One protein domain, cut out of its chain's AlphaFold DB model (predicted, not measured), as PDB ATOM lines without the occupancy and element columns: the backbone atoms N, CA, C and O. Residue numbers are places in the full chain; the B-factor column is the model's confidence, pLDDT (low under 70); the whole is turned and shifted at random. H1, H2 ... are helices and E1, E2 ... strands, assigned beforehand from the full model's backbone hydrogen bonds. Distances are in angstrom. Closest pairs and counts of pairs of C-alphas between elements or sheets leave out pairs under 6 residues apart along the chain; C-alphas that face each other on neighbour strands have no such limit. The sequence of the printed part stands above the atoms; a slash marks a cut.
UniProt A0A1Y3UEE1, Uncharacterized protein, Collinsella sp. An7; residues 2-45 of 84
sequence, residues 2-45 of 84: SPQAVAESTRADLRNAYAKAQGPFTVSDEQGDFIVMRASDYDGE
ATOM      1  N   SER A   2      22.669  12.127 269.070       61.66
ATOM      2  CA  SER A   2      23.730  11.319 269.684       61.66
ATOM      3  C   SER A   2      23.309  10.869 271.093       61.66
ATOM      4  O   SER A   2      22.553  11.584 271.753       61.66
ATOM      5  N   PRO A   3      23.800   9.722 271.591       62.66
ATOM      6  CA  PRO A   3      23.523   9.265 272.959       62.66
ATOM      7  C   PRO A   3      23.896  10.295 274.039       62.66
ATOM      8  O   PRO A   3      23.221  10.409 275.056       62.66
ATOM      9  N   GLN A   4      24.938  11.091 273.788       62.47
ATOM     10  CA  GLN A   4      25.384  12.175 274.670       62.47
ATOM     11  C   GLN A   4      24.360  13.315 274.747       62.47
ATOM     12  O   GLN A   4      24.033  13.761 275.841       62.47
ATOM     13  N   ALA A   5      23.787  13.722 273.610       45.28
ATOM     14  CA  ALA A   5      22.757  14.759 273.575       45.28
ATOM     15  C   ALA A   5      21.464  14.322 274.291       45.28
ATOM     16  O   ALA A   5      20.799  15.137 274.927       45.28
ATOM     17  N   VAL A   6      21.127  13.028 274.232       55.62
ATOM     18  CA  VAL A   6      19.993  12.460 274.979       55.62
ATOM     19  C   VAL A   6      20.265  12.507 276.485       55.62
ATOM     20  O   VAL A   6      19.429  13.000 277.234       55.62
ATOM     21  N   ALA A   7      21.457  12.092 276.929       62.12
ATOM     22  CA  ALA A   7      21.833  12.106 278.345       62.12
ATOM     23  C   ALA A   7      21.862  13.523 278.958       62.12
ATOM     24  O   ALA A   7      21.464  13.714 280.109       62.12
ATOM     25  N   GLU A   8      22.312  14.526 278.200       64.75
ATOM     26  CA  GLU A   8      22.332  15.924 278.649       64.75
ATOM     27  C   GLU A   8      20.927  16.517 278.783       64.75
ATOM     28  O   GLU A   8      20.640  17.164 279.795       64.75
ATOM     29  N   SER A   9      20.036  16.237 277.822       67.38
ATOM     30  CA  SER A   9      18.624  16.638 277.896       67.38
ATOM     31  C   SER A   9      17.957  16.043 279.133       67.38
ATOM     32  O   SER A   9      17.410  16.775 279.954       67.38
ATOM     33  N   THR A  10      18.114  14.733 279.349       79.00
ATOM     34  CA  THR A  10      17.536  14.042 280.509       79.00
ATOM     35  C   THR A  10      18.037  14.627 281.831       79.00
ATOM     36  O   THR A  10      17.275  14.765 282.786       79.00
ATOM     37  N   ARG A  11      19.312  15.030 281.906       81.88
ATOM     38  CA  ARG A  11      19.865  15.651 283.117       81.88
ATOM     39  C   ARG A  11      19.268  17.031 283.392       81.88
ATOM     40  O   ARG A  11      19.054  17.369 284.558       81.88
ATOM     41  N   ALA A  12      19.032  17.832 282.355       87.94
ATOM     42  CA  ALA A  12      18.379  19.131 282.490       87.94
ATOM     43  C   ALA A  12      16.919  18.973 282.945       87.94
ATOM     44  O   ALA A  12      16.488  19.657 283.875       87.94
ATOM     45  N   ASP A  13      16.205  18.011 282.364       87.94
ATOM     46  CA  ASP A  13      14.807  17.722 282.688       87.94
ATOM     47  C   ASP A  13      14.643  17.287 284.150       87.94
ATOM     48  O   ASP A  13      13.809  17.836 284.875       87.94
ATOM     49  N   LEU A  14      15.510  16.388 284.632       88.25
ATOM     50  CA  LEU A  14      15.514  15.955 286.032       88.25
ATOM     51  C   LEU A  14      15.806  17.110 287.001       88.25
ATOM     52  O   LEU A  14      15.165  17.207 288.046       88.25
ATOM     53  N   ARG A  15      16.732  18.019 286.661       88.88
ATOM     54  CA  ARG A  15      17.028  19.202 287.493       88.88
ATOM     55  C   ARG A  15      15.842  20.160 287.573       88.88
ATOM     56  O   ARG A  15      15.554  20.673 288.651       88.88
ATOM     57  N   ASN A  16      15.157  20.382 286.454       92.19
ATOM     58  CA  ASN A  16      13.978  21.242 286.404       92.19
ATOM     59  C   ASN A  16      12.814  20.644 287.202       92.19
ATOM     60  O   ASN A  16      12.178  21.360 287.977       92.19
ATOM     61  N   ALA A  17      12.564  19.339 287.059       89.75
ATOM     62  CA  ALA A  17      11.556  18.627 287.842       89.75
ATOM     63  C   ALA A  17      11.847  18.717 289.348       89.75
ATOM     64  O   ALA A  17      10.962  19.080 290.120       89.75
ATOM     65  N   TYR A  18      13.107  18.509 289.742       91.38
ATOM     66  CA  TYR A  18      13.555  18.625 291.130       91.38
ATOM     67  C   TYR A  18      13.331  20.023 291.721       91.38
ATOM     68  O   TYR A  18      12.795  20.174 292.816       91.38
ATOM     69  N   ALA A  19      13.710  21.067 290.978       90.88
ATOM     70  CA  ALA A  19      13.513  22.450 291.404       90.88
ATOM     71  C   ALA A  19      12.024  22.807 291.520       90.88
ATOM     72  O   ALA A  19      11.616  23.463 292.477       90.88
ATOM     73  N   LYS A  20      11.199  22.339 290.575       93.31
ATOM     74  CA  LYS A  20       9.746  22.548 290.586       93.31
ATOM     75  C   LYS A  20       9.070  21.836 291.760       93.31
ATOM     76  O   LYS A  20       8.134  22.387 292.330       93.31
ATOM     77  N   ALA A  21       9.551  20.648 292.119       92.19
ATOM     78  CA  ALA A  21       9.090  19.886 293.276       92.19
ATOM     79  C   ALA A  21       9.629  20.415 294.617       92.19
ATOM     80  O   ALA A  21       9.184  19.961 295.664       92.19
ATOM     81  N   GLN A  22      10.561  21.377 294.592       91.25
ATOM     82  CA  GLN A  22      11.242  21.915 295.775       91.25
ATOM     83  C   GLN A  22      11.988  20.846 296.598       91.25
ATOM     84  O   GLN A  22      12.146  20.996 297.807       91.25
ATOM     85  N   GLY A  23      12.476  19.781 295.953       89.94
ATOM     86  CA  GLY A  23      13.137  18.667 296.635       89.94
ATOM     87  C   GLY A  23      12.884  17.308 295.973       89.94
ATOM     88  O   GLY A  23      12.517  17.263 294.793       89.94
ATOM     89  N   PRO A  24      13.099  16.203 296.717       92.25
ATOM     90  CA  PRO A  24      12.777  14.848 296.274       92.25
ATOM     91  C   PRO A  24      11.338  14.725 295.783       92.25
ATOM     92  O   PRO A  24      10.426  15.314 296.360       92.25
ATOM     93  N   PHE A  25      11.129  13.934 294.731       92.31
ATOM     94  CA  PHE A  25       9.803  13.705 294.162       92.31
ATOM     95  C   PHE A  25       9.609  12.249 293.751       92.31
ATOM     96  O   PHE A  25      10.565  11.556 293.401       92.31
ATOM     97  N   THR A  26       8.356  11.801 293.785       92.50
ATOM     98  CA  THR A  26       7.964  10.455 293.363       92.50
ATOM     99  C   THR A  26       7.652  10.435 291.874       92.50
ATOM    100  O   THR A  26       6.990  11.335 291.350       92.50
ATOM    101  N   VAL A  27       8.115   9.388 291.204       90.19
ATOM    102  CA  VAL A  27       7.709   9.004 289.856       90.19
ATOM    103  C   VAL A  27       6.984   7.670 289.969       90.19
ATOM    104  O   VAL A  27       7.484   6.758 290.619       90.19
ATOM    105  N   SER A  28       5.813   7.584 289.348       89.38
ATOM    106  CA  SER A  28       4.983   6.381 289.332       89.38
ATOM    107  C   SER A  28       4.921   5.833 287.914       89.38
ATOM    108  O   SER A  28       4.620   6.581 286.978       89.38
ATOM    109  N   ASP A  29       5.179   4.539 287.755       86.56
ATOM    110  CA  ASP A  29       4.965   3.808 286.508       86.56
ATOM    111  C   ASP A  29       4.269   2.455 286.754       86.56
ATOM    112  O   ASP A  29       3.804   2.162 287.856       86.56
ATOM    113  N   GLU A  30       4.142   1.633 285.710       90.00
ATOM    114  CA  GLU A  30       3.509   0.308 285.800       90.00
ATOM    115  C   GLU A  30       4.285  -0.687 286.686       90.00
ATOM    116  O   GLU A  30       3.726  -1.701 287.104       90.00
ATOM    117  N   GLN A  31       5.563  -0.420 286.965       88.88
ATOM    118  CA  GLN A  31       6.444  -1.238 287.802       88.88
ATOM    119  C   GLN A  31       6.450  -0.767 289.263       88.88
ATOM    120  O   GLN A  31       6.821  -1.541 290.148       88.88
ATOM    121  N   GLY A  32       6.003   0.463 289.525       89.50
ATOM    122  CA  GLY A  32       5.735   0.986 290.858       89.50
ATOM    123  C   GLY A  32       6.193   2.428 291.050       89.50
ATOM    124  O   GLY A  32       6.481   3.160 290.104       89.50
ATOM    125  N   ASP A  33       6.255   2.830 292.317       92.44
ATOM    126  CA  ASP A  33       6.705   4.157 292.722       92.44
ATOM    127  C   ASP A  33       8.204   4.143 293.035       92.44
ATOM    128  O   ASP A  33       8.682   3.315 293.816       92.44
ATOM    129  N   PHE A  34       8.947   5.105 292.491       88.69
ATOM    130  CA  PHE A  34      10.334   5.363 292.873       88.69
ATOM    131  C   PHE A  34      10.575   6.843 293.163       88.69
ATOM    132  O   PHE A  34       9.948   7.733 292.589       88.69
ATOM    133  N   ILE A  35      11.507   7.119 294.077       89.31
ATOM    134  CA  ILE A  35      11.841   8.481 294.504       89.31
ATOM    135  C   ILE A  35      13.102   8.940 293.780       89.31
ATOM    136  O   ILE A  35      14.151   8.300 293.854       89.31
ATOM    137  N   VAL A  36      13.012  10.087 293.115       89.88
ATOM    138  CA  VAL A  36      14.158  10.768 292.518       89.88
ATOM    139  C   VAL A  36      14.676  11.810 293.504       89.88
ATOM    140  O   VAL A  36      13.959  12.739 293.877       89.88
ATOM    141  N   MET A  37      15.943  11.681 293.906       89.12
ATOM    142  CA  MET A  37      16.609  12.645 294.781       89.12
ATOM    143  C   MET A  37      18.074  12.889 294.427       89.12
ATOM    144  O   MET A  37      18.718  12.070 293.771       89.12
ATOM    145  N   ARG A  38      18.621  14.035 294.861       87.62
ATOM    146  CA  ARG A  38      20.074  14.249 294.832       87.62
ATOM    147  C   ARG A  38      20.720  13.340 295.869       87.62
ATOM    148  O   ARG A  38      20.220  13.242 296.981       87.62
ATOM    149  N   ALA A  39      21.882  12.777 295.547       83.12
ATOM    150  CA  ALA A  39      22.646  11.982 296.508       83.12
ATOM    151  C   ALA A  39      22.975  12.756 297.802       83.12
ATOM    152  O   ALA A  39      23.039  12.159 298.861       83.12
ATOM    153  N   SER A  40      23.136  14.084 297.729       83.75
ATOM    154  CA  SER A  40      23.368  14.942 298.901       83.75
ATOM    155  C   SER A  40      22.151  15.124 299.807       83.75
ATOM    156  O   SER A  40      22.314  15.543 300.943       83.75
ATOM    157  N   ASP A  41      20.947  14.893 299.280       83.81
ATOM    158  CA  ASP A  41      19.692  15.062 300.019       83.81
ATOM    159  C   ASP A  41      19.216  13.721 300.603       83.81
ATOM    160  O   ASP A  41      18.229  13.672 301.335       83.81
ATOM    161  N   TYR A  42      19.928  12.636 300.285       82.00
ATOM    162  CA  TYR A  42      19.768  11.349 300.932       82.00
ATOM    163  C   TYR A  42      20.530  11.365 302.260       82.00
ATOM    164  O   TYR A  42      21.740  11.155 302.288       82.00
ATOM    165  N   ASP A  43      19.809  11.601 303.353       72.94
ATOM    166  CA  ASP A  43      20.302  11.431 304.731       72.94
ATOM    167  C   ASP A  43      20.110   9.980 305.212       72.94
ATOM    168  O   ASP A  43      19.731   9.711 306.350       72.94
ATOM    169  N   GLY A  44      20.232   9.021 304.290       64.88
ATOM    170  CA  GLY A  44      20.048   7.617 304.615       64.88
ATOM    171  C   GLY A  44      21.269   7.017 305.290       64.88
ATOM    172  O   GLY A  44      22.363   7.583 305.282       64.88
ATOM    173  N   GLU A  45      21.066   5.842 305.875       68.94
ATOM    174  CA  GLU A  45      22.147   5.102 306.510       68.94
ATOM    175  C   GLU A  45      23.288   4.859 305.507       68.94
ATOM    176  O   GLU A  45      23.036   4.593 304.323       68.94
TER     177      GLU A  45
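Overview. This is residues 2 to 45 of the 84 residues of an uncharacterized protein of Collinsella sp. An7 (UniProt A0A1Y3UEE1). A long helix, H1, meets a two-stranded hairpin, E1 and E2, near the helix's last residues, and the two make an open corner. Residues 2 to 13 stick out at one end and the hairpin's tip, residues 28 to 33, at another; a tail without a named element follows E2. The 44 printed residues run H1, E1, E2, with an antiparallel sheet in the order E1, E2; the class is mixed, helices and strands. The whole is loose, with a radius of gyration of the C-alphas of 12.3 A and spans of 36 by 27 by 22 A.

Arrangement. Start at H1, residues 3 to 21, where every O i to N i+4 pair is within hydrogen-bond range. A tight link leads to E1, residues 25 to 29; the closest C-alphas of H1 and E1 are those of Tyr 18 and Phe 25, 6.9 A apart. Another tight link leads to E2, residues 32 to 36, antiparallel to E1 at 150 degrees in a hairpin; N 27 and O 34 are 2.8 A apart, within hydrogen-bond range. H1 and E2 are only just apart, closest 8.0 A.

Along the chain. Find C-alpha 3 at (23.523, 9.265, 272.959); H1 runs 27.1 A from there to C-alpha 21. E1 spans 13.4 A and E2 13.0 A, ending at C-alpha 36, (14.158, 10.768, 292.518).

Size, cuts and confidence. The C-alphas farthest apart, those of Ser 2 and Glu 45, are 37.4 A apart. The printed part has no cut; pLDDT is under 70 at residues 2 to 9 and 44 to 45.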